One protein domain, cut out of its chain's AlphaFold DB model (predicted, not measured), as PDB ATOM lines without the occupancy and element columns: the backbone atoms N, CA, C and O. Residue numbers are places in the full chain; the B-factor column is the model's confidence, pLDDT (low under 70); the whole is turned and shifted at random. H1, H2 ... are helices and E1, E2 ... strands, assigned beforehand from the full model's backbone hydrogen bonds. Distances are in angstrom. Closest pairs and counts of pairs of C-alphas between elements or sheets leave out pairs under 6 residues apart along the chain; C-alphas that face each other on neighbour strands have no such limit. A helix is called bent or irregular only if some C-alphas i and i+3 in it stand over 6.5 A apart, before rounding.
ATOM      1  N   SER A 339     215.269 217.244 124.819       92.38
ATOM      2  CA  SER A 339     215.040 218.241 125.871       92.38
ATOM      3  C   SER A 339     214.626 217.669 127.230       92.38
ATOM      4  O   SER A 339     214.771 218.366 128.229       92.38
ATOM      5  N   ARG A 340     214.153 216.413 127.298       89.88
ATOM      6  CA  ARG A 340     213.850 215.730 128.568       89.88
ATOM      7  C   ARG A 340     215.104 215.539 129.421       89.88
ATOM      8  O   ARG A 340     215.050 215.692 130.633       89.88
ATOM      9  N   ASP A 341     216.218 215.196 128.776       90.38
ATOM     10  CA  ASP A 341     217.454 214.797 129.456       90.38
ATOM     11  C   ASP A 341     218.422 215.979 129.641       90.38
ATOM     12  O   ASP A 341     219.241 215.972 130.562       90.38
ATOM     13  N   ARG A 342     218.342 217.003 128.772       91.44
ATOM     14  CA  ARG A 342     219.133 218.240 128.886       91.44
ATOM     15  C   ARG A 342     218.524 219.457 128.186       91.44
ATOM     16  O   ARG A 342     217.930 219.329 127.120       91.44
ATOM     17  N   ILE A 343     218.798 220.647 128.714       92.88
ATOM     18  CA  ILE A 343     218.547 221.955 128.078       92.88
ATOM     19  C   ILE A 343     219.804 222.835 128.129       92.88
ATOM     20  O   ILE A 343     220.769 222.505 128.814       92.88
ATOM     21  N   TRP A 344     219.814 223.952 127.402       92.62
ATOM     22  CA  TRP A 344     220.884 224.951 127.500       92.62
ATOM     23  C   TRP A 344     220.839 225.683 128.846       92.62
ATOM     24  O   TRP A 344     219.774 226.133 129.263       92.62
ATOM     25  N   TYR A 345     221.998 225.870 129.475       88.75
ATOM     26  CA  TYR A 345     222.158 226.659 130.699       88.75
ATOM     27  C   TYR A 345     221.735 228.123 130.488       88.75
ATOM     28  O   TYR A 345     220.895 228.641 131.214       88.75
ATOM     29  N   HIS A 346     222.219 228.741 129.405       87.81
ATOM     30  CA  HIS A 346     221.933 230.127 129.001       87.81
ATOM     31  C   HIS A 346     220.453 230.418 128.667       87.81
ATOM     32  O   HIS A 346     220.083 231.568 128.453       87.81
ATOM     33  N   ASN A 347     219.594 229.395 128.607       90.62
ATOM     34  CA  ASN A 347     218.161 229.557 128.360       90.62
ATOM     35  C   ASN A 347     217.322 229.613 129.646       90.62
ATOM     36  O   ASN A 347     216.111 229.809 129.550       90.62
ATOM     37  N   VAL A 348     217.923 229.395 130.821       85.94
ATOM     38  CA  VAL A 348     217.215 229.363 132.106       85.94
ATOM     39  C   VAL A 348     217.543 230.625 132.908       85.94
ATOM     40  O   VAL A 348     218.696 230.789 133.314       85.94
ATOM     41  N   PRO A 349     216.564 231.510 133.180       73.06
ATOM     42  CA  PRO A 349     216.786 232.636 134.076       73.06
ATOM     43  C   PRO A 349     217.075 232.123 135.497       73.06
ATOM     44  O   PRO A 349     216.445 231.180 135.978       73.06
ATOM     45  N   HIS A 350     218.045 232.749 136.170       74.12
ATOM     46  CA  HIS A 350     218.428 232.490 137.569       74.12
ATOM     47  C   HIS A 350     218.777 231.025 137.896       74.12
ATOM     48  O   HIS A 350     218.177 230.395 138.769       74.12
ATOM     49  N   ALA A 351     219.841 230.508 137.272       73.88
ATOM     50  CA  ALA A 351     220.358 229.143 137.459       73.88
ATOM     51  C   ALA A 351     220.739 228.730 138.907       73.88
ATOM     52  O   ALA A 351     221.027 227.557 139.140       73.88
ATOM     53  N   LYS A 352     220.656 229.635 139.896       79.62
ATOM     54  CA  LYS A 352     220.851 229.392 141.345       79.62
ATOM     55  C   LYS A 352     220.050 228.202 141.893       79.62
ATOM     56  O   LYS A 352     220.450 227.572 142.868       79.62
ATOM     57  N   LEU A 353     218.926 227.844 141.262       73.69
ATOM     58  CA  LEU A 353     218.182 226.629 141.610       73.69
ATOM     59  C   LEU A 353     219.013 225.346 141.424       73.69
ATOM     60  O   LEU A 353     218.849 224.418 142.210       73.69
ATOM     61  N   ALA A 354     219.921 225.287 140.444       77.12
ATOM     62  CA  ALA A 354     220.808 224.139 140.241       77.12
ATOM     63  C   ALA A 354     221.873 224.014 141.348       77.12
ATOM     64  O   ALA A 354     222.257 222.901 141.698       77.12
ATOM     65  N   GLU A 355     222.297 225.131 141.946       79.50
ATOM     66  CA  GLU A 355     223.182 225.157 143.119       79.50
ATOM     67  C   GLU A 355     222.413 224.669 144.360       79.50
ATOM     68  O   GLU A 355     222.742 223.641 144.953       79.50
ATOM     69  N   VAL A 356     221.305 225.345 144.692       80.38
ATOM     70  CA  VAL A 356     220.493 225.085 145.897       80.38
ATOM     71  C   VAL A 356     219.832 223.696 145.883       80.38
ATOM     72  O   VAL A 356     219.585 223.116 146.943       80.38
ATOM     73  N   LYS A 357     219.547 223.124 144.705       75.38
ATOM     74  CA  LYS A 357     218.934 221.789 144.552       75.38
ATOM     75  C   LYS A 357     219.850 220.714 143.959       75.38
ATOM     76  O   LYS A 357     219.390 219.579 143.818       75.38
ATOM     77  N   GLY A 358     221.128 220.996 143.692       71.62
ATOM     78  CA  GLY A 358     222.064 220.023 143.103       71.62
ATOM     79  C   GLY A 358     222.177 218.716 143.905       71.62
ATOM     80  O   GLY A 358     222.176 217.624 143.335       71.62
ATOM     81  N   HIS A 359     222.129 218.816 145.239       72.38
ATOM     82  CA  HIS A 359     222.106 217.683 146.178       72.38
ATOM     83  C   HIS A 359     220.900 216.732 146.025       72.38
ATOM     84  O   HIS A 359     220.934 215.617 146.542       72.38
ATOM     85  N   GLN A 360     219.825 217.139 145.341       73.75
ATOM     86  CA  GLN A 360     218.616 216.321 145.163       73.75
ATOM     87  C   GLN A 360     218.637 215.493 143.862       73.75
ATOM     88  O   GLN A 360     217.633 214.874 143.530       73.75
ATOM     89  N   ASN A 361     219.757 215.482 143.114       76.38
ATOM     90  CA  ASN A 361     219.892 214.842 141.791       76.38
ATOM     91  C   ASN A 361     218.808 215.273 140.770       76.38
ATOM     92  O   ASN A 361     218.569 214.579 139.785       76.38
ATOM     93  N   TRP A 362     218.177 216.429 140.984       77.31
ATOM     94  CA  TRP A 362     217.084 216.931 140.149       77.31
ATOM     95  C   TRP A 362     217.595 217.628 138.881       77.31
ATOM     96  O   TRP A 362     217.131 217.341 137.779       77.31
ATOM     97  N   VAL A 363     218.600 218.495 139.037       84.62
ATOM     98  CA  VAL A 363     219.284 219.211 137.952       84.62
ATOM     99  C   VAL A 363     220.782 219.211 138.240       84.62
ATOM    100  O   VAL A 363     221.181 219.369 139.394       84.62
ATOM    101  N   LYS A 364     221.616 219.055 137.209       85.19
ATOM    102  CA  LYS A 364     223.074 219.229 137.294       85.19
ATOM    103  C   LYS A 364     223.574 220.143 136.182       85.19
ATOM    104  O   LYS A 364     223.127 220.037 135.043       85.19
ATOM    105  N   VAL A 365     224.520 221.025 136.497       87.44
ATOM    106  CA  VAL A 365     225.245 221.805 135.482       87.44
ATOM    107  C   VAL A 365     226.280 220.891 134.821       87.44
ATOM    108  O   VAL A 365     226.947 220.102 135.488       87.44
ATOM    109  N   THR A 366     226.386 220.928 133.496       87.00
ATOM    110  CA  THR A 366     227.280 220.066 132.709       87.00
ATOM    111  C   THR A 366     227.784 220.847 131.496       87.00
ATOM    112  O   THR A 366     227.258 220.732 130.386       87.00
ATOM    113  N   GLY A 367     228.787 221.701 131.722       86.88
ATOM    114  CA  GLY A 367     229.260 222.664 130.724       86.88
ATOM    115  C   GLY A 367     228.150 223.646 130.339       86.88
ATOM    116  O   GLY A 367     227.496 224.213 131.207       86.88
ATOM    117  N   GLU A 368     227.887 223.803 129.039       90.19
ATOM    118  CA  GLU A 368     226.807 224.667 128.532       90.19
ATOM    119  C   GLU A 368     225.377 224.161 128.813       90.19
ATOM    120  O   GLU A 368     224.411 224.833 128.435       90.19
ATOM    121  N   TYR A 369     225.212 222.976 129.408       91.38
ATOM    122  CA  TYR A 369     223.915 222.322 129.582       91.38
ATOM    123  C   TYR A 369     223.500 222.210 131.049       91.38
ATOM    124  O   TYR A 369     224.322 221.979 131.933       91.38
ATOM    125  N   LEU A 370     222.192 222.269 131.284       90.31
ATOM    126  CA  LEU A 370     221.553 221.721 132.477       90.31
ATOM    127  C   LEU A 370     221.047 220.319 132.125       90.31
ATOM    128  O   LEU A 370     220.332 220.157 131.135       90.31
ATOM    129  N   THR A 371     221.442 219.312 132.899       90.06
ATOM    130  CA  THR A 371     221.075 217.903 132.706       90.06
ATOM    131  C   THR A 371     220.124 217.427 133.804       90.06
ATOM    132  O   THR A 371     220.240 217.834 134.962       90.06
ATOM    133  N   PHE A 372     219.181 216.556 133.440       87.50
ATOM    134  CA  PHE A 372     218.135 216.034 134.327       87.50
ATOM    135  C   PHE A 372     218.294 214.510 134.468       87.50
ATOM    136  O   PHE A 372     217.754 213.759 133.657       87.50
ATOM    137  N   PRO A 373     219.032 214.002 135.473       83.31
ATOM    138  CA  PRO A 373     219.372 212.579 135.562       83.31
ATOM    139  C   PRO A 373     218.243 211.702 136.147       83.31
ATOM    140  O   PRO A 373     218.501 210.603 136.626       83.31
ATOM    141  N   GLY A 374     216.991 212.176 136.145       76.38
ATOM    142  CA  GLY A 374     215.822 211.418 136.617       76.38
ATOM    143  C   GLY A 374     215.691 211.269 138.141       76.38
ATOM    144  O   GLY A 374     214.796 210.558 138.603       76.38
ATOM    145  N   GLY A 375     216.541 211.936 138.929       72.00
ATOM    146  CA  GLY A 375     216.383 212.038 140.379       72.00
ATOM    147  C   GLY A 375     215.191 212.929 140.730       72.00
ATOM    148  O   GLY A 375     215.149 214.102 140.363       72.00
ATOM    149  N   GLY A 376     214.205 212.372 141.429       67.94
ATOM    150  CA  GLY A 376     213.107 213.154 141.996       67.94
ATOM    151  C   GLY A 376     213.510 213.736 143.348       67.94
ATOM    152  O   GLY A 376     214.322 213.145 144.055       67.94
ATOM    153  N   THR A 377     212.882 214.833 143.775       66.06
ATOM    154  CA  THR A 377     213.122 215.426 145.109       66.06
ATOM    155  C   THR A 377     212.882 214.440 146.263       66.06
ATOM    156  O   THR A 377     213.527 214.549 147.302       66.06
ATOM    157  N   GLN A 378     211.995 213.458 146.061       69.31
ATOM    158  CA  GLN A 378     211.714 212.339 146.972       69.31
ATOM    159  C   GLN A 378     212.624 211.113 146.747       69.31
ATOM    160  O   GLN A 378     212.850 210.331 147.666       69.31
ATOM    161  N   PHE A 379     213.158 210.935 145.534       73.31
ATOM    162  CA  PHE A 379     213.876 209.733 145.103       73.31
ATOM    163  C   PHE A 379     215.278 210.105 144.606       73.31
ATOM    164  O   PHE A 379     215.497 210.257 143.400       73.31
ATOM    165  N   LYS A 380     216.237 210.210 145.540       71.19
ATOM    166  CA  LYS A 380     217.636 210.610 145.269       71.19
ATOM    167  C   LYS A 380     218.295 209.813 144.130       71.19
ATOM    168  O   LYS A 380     219.118 210.365 143.405       71.19
ATOM    169  N   ASN A 381     217.917 208.545 143.955       73.25
ATOM    170  CA  ASN A 381     218.478 207.624 142.957       73.25
ATOM    171  C   ASN A 381     217.484 207.310 141.813       73.25
ATOM    172  O   ASN A 381     217.650 206.325 141.099       73.25
ATOM    173  N   GLY A 382     216.435 208.127 141.657       78.75
ATOM    174  CA  GLY A 382     215.312 207.871 140.750       78.75
ATOM    175  C   GLY A 382     214.363 206.778 141.263       78.75
ATOM    176  O   GLY A 382     214.718 205.962 142.113       78.75
ATOM    177  N   ALA A 383     213.130 206.754 140.750       81.56
ATOM    178  CA  ALA A 383     212.094 205.826 141.221       81.56
ATOM    179  C   ALA A 383     212.416 204.343 140.933       81.56
ATOM    180  O   ALA A 383     212.027 203.472 141.708       81.56
ATOM    181  N   LEU A 384     213.167 204.055 139.860       82.44
ATOM    182  CA  LEU A 384     213.519 202.689 139.445       82.44
ATOM    183  C   LEU A 384     214.198 201.889 140.564       82.44
ATOM    184  O   LEU A 384     213.811 200.755 140.807       82.44
ATOM    185  N   HIS A 385     215.125 202.498 141.312       82.19
ATOM    186  CA  HIS A 385     215.812 201.835 142.426       82.19
ATOM    187  C   HIS A 385     214.845 201.358 143.532       82.19
ATOM    188  O   HIS A 385     215.058 200.313 144.148       82.19
ATOM    189  N   TYR A 386     213.761 202.102 143.768       83.25
ATOM    190  CA  TYR A 386     212.738 201.757 144.758       83.25
ATOM    191  C   TYR A 386     211.771 200.694 144.221       83.25
ATOM    192  O   TYR A 386     211.387 199.796 144.967       83.25
ATOM    193  N   ILE A 387     211.433 200.740 142.928       86.94
ATOM    194  CA  ILE A 387     210.643 199.701 142.247       86.94
ATOM    195  C   ILE A 387     211.389 198.360 142.300       86.94
ATOM    196  O   ILE A 387     210.827 197.362 142.748       86.94
ATOM    197  N   ASP A 388     212.673 198.359 141.941       88.31
ATOM    198  CA  ASP A 388     213.592 197.223 142.052       88.31
ATOM    199  C   ASP A 388     213.633 196.635 143.469       88.31
ATOM    200  O   ASP A 388     213.615 195.416 143.647       88.31
ATOM    201  N   PHE A 389     213.721 197.498 144.487       88.06
ATOM    202  CA  PHE A 389     213.755 197.087 145.888       88.06
ATOM    203  C   PHE A 389     212.440 196.421 146.314       88.06
ATOM    204  O   PHE A 389     212.468 195.325 146.872       88.06
ATOM    205  N   ILE A 390     211.295 197.032 145.990       88.75
ATOM    206  CA  ILE A 390     209.966 196.478 146.285       88.75
ATOM    207  C   ILE A 390     209.790 195.118 145.595       88.75
ATOM    208  O   ILE A 390     209.426 194.149 146.255       88.75
ATOM    209  N   GLN A 391     210.128 195.010 144.304       89.75
ATOM    210  CA  GLN A 391     210.055 193.748 143.560       89.75
ATOM    211  C   GLN A 391     210.921 192.650 144.194       89.75
ATOM    212  O   GLN A 391     210.449 191.525 144.364       89.75
ATOM    213  N   LYS A 392     212.158 192.969 144.603       88.69
ATOM    214  CA  LYS A 392     213.049 192.023 145.301       88.69
ATOM    215  C   LYS A 392     212.428 191.550 146.617       88.69
ATOM    216  O   LYS A 392     212.369 190.346 146.849       88.69
ATOM    217  N   VAL A 393     211.907 192.459 147.448       85.12
ATOM    218  CA  VAL A 393     211.252 192.105 148.723       85.12
ATOM    219  C   VAL A 393     210.006 191.237 148.501       85.12
ATOM    220  O   VAL A 393     209.853 190.222 149.180       85.12
ATOM    221  N   SER A 394     209.157 191.554 147.517       77.75
ATOM    222  CA  SER A 394     208.000 190.718 147.163       77.75
ATOM    223  C   SER A 394     208.409 189.316 146.695       77.75
ATOM    224  O   SER A 394     207.802 188.334 147.120       77.75
ATOM    225  N   LEU A 395     209.459 189.197 145.876       68.81
ATOM    226  CA  LEU A 395     209.983 187.904 145.419       68.81
ATOM    227  C   LEU A 395     210.591 187.080 146.566       68.81
ATOM    228  O   LEU A 395     210.353 185.873 146.630       68.81
ATOM    229  N   PHE A 396     211.309 187.705 147.504       62.72
ATOM    230  CA  PHE A 396     211.784 187.027 148.718       62.72
ATOM    231  C   PHE A 396     210.624 186.558 149.606       62.72
ATOM    232  O   PHE A 396     210.666 185.431 150.096       62.72
ATOM    233  N   HIS A 397     209.569 187.364 149.766       60.47
ATOM    234  CA  HIS A 397     208.396 186.967 150.548       60.47
ATOM    235  C   HIS A 397     207.647 185.788 149.906       60.47
ATOM    236  O   HIS A 397     207.314 184.836 150.608       60.47
ATOM    237  N   LEU A 398     207.434 185.790 148.581       59.28
ATOM    238  CA  LEU A 398     206.882 184.623 147.874       59.28
ATOM    239  C   LEU A 398     207.787 183.390 148.015       59.28
ATOM    240  O   LEU A 398     207.284 182.298 148.246       59.28
ATOM    241  N   SER A 399     209.109 183.556 147.924       58.62
ATOM    242  CA  SER A 399     210.058 182.439 148.048       58.62
ATOM    243  C   SER A 399     210.023 181.797 149.439       58.62
ATOM    244  O   SER A 399     210.096 180.577 149.549       58.62
ATOM    245  N   PHE A 400     209.851 182.588 150.504       55.03
ATOM    246  CA  PHE A 400     209.620 182.053 151.852       55.03
ATOM    247  C   PHE A 400     208.261 181.348 151.978       55.03
ATOM    248  O   PHE A 400     208.190 180.286 152.589       55.03
ATOM    249  N   TYR A 401     207.205 181.884 151.357       53.94
ATOM    250  CA  TYR A 401     205.854 181.299 151.383       53.94
ATOM    251  C   TYR A 401     205.673 180.040 150.511       53.94
ATOM    252  O   TYR A 401     204.612 179.424 150.548       53.94
ATOM    253  N   VAL A 402     206.680 179.674 149.709       54.06
ATOM    254  CA  VAL A 402     206.711 178.460 148.865       54.06
ATOM    255  C   VAL A 402     207.685 177.400 149.420       54.06
ATOM    256  O   VAL A 402     207.681 176.256 148.971       54.06
TER     257      VAL A 402
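Overview. This is residues 339 to 402 of the 404 residues of the protein "Methyltransferase" of Citrus sinensis (UniProt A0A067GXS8). Picture a small head with one long helical arm. The head is a small three-stranded sheet, E1, E3 and E2, with the short, irregular helix H1 grazing it near the edge strand E2; the arm is H2, whose residues 385 to 402 stick out from a body that without them spans 30 by 21 by 15 A. The printed part has 64 residues, with three named strands and two named helices in the order E1, H1, E2, E3, H2; the sheet order is E1, E3, E2, all antiparallel, and the class is mixed, helices and strands. The whole is extended, with a radius of gyration of the C-alphas of 17.2 A and spans of 57 by 21 by 14 A.

Arrangement. Begin at the inner strand E3, residues 369 to 371. Beside it look for the edge strand E1, residues 342 to 344, antiparallel at 155 degrees; N 343 and O 370 are within hydrogen-bond range at 2.9 A. The other edge strand is E2, residues 364 to 366, antiparallel to E3 at 141 degrees, and the two form a hairpin; there you will find N 366 and O 369 at 2.8 A and N 371 and O 364 at 2.8 A. H1, residues 352 to 360, is on the sheet but only grazes it with residues 353 to 358; its closest C-alphas to E2 are those of Gly 358 and Lys 364, 5.9 A apart. E1, H1 and E2 make a split strand-helix-strand unit, two strands running the same way with a helix between them in the chain and E3 between them in the sheet, and its crossover is right-handed. H2, residues 383 to 402, is not on the sheet and is apart from E1, E2 and H1. In H2 every O i to N i+4 pair is within hydrogen-bond range; in H1, 3 of 5 are.

Along the chain. Find C-alpha 342 at (219.133, 218.240, 128.886), where E1 begins; it runs 7.1 A to C-alpha 344. E2 measures 6.3 A and E3 6.1 A from first to last C-alpha. H1 spans 13.8 A and is irregular: C-alphas 356 and 359 are 7.6 A apart. H2 runs 28.9 A from C-alpha 383 at (212.094, 205.826, 141.221) to C-alpha 402 at (206.711, 178.460, 148.865).

Size, cuts and confidence. The two C-alphas farthest apart are those of His 346 and Val 402, at 57.4 A. Without residues 385 to 402, which stand free, the body spans 30 by 21 by 15 A. The printed part has no cut, and its long link is the one of 11 residues from E3 to H2. The mean pLDDT of the printed part is 79.2; look for values under 70 at residues 376 to 378 and 395 to 402.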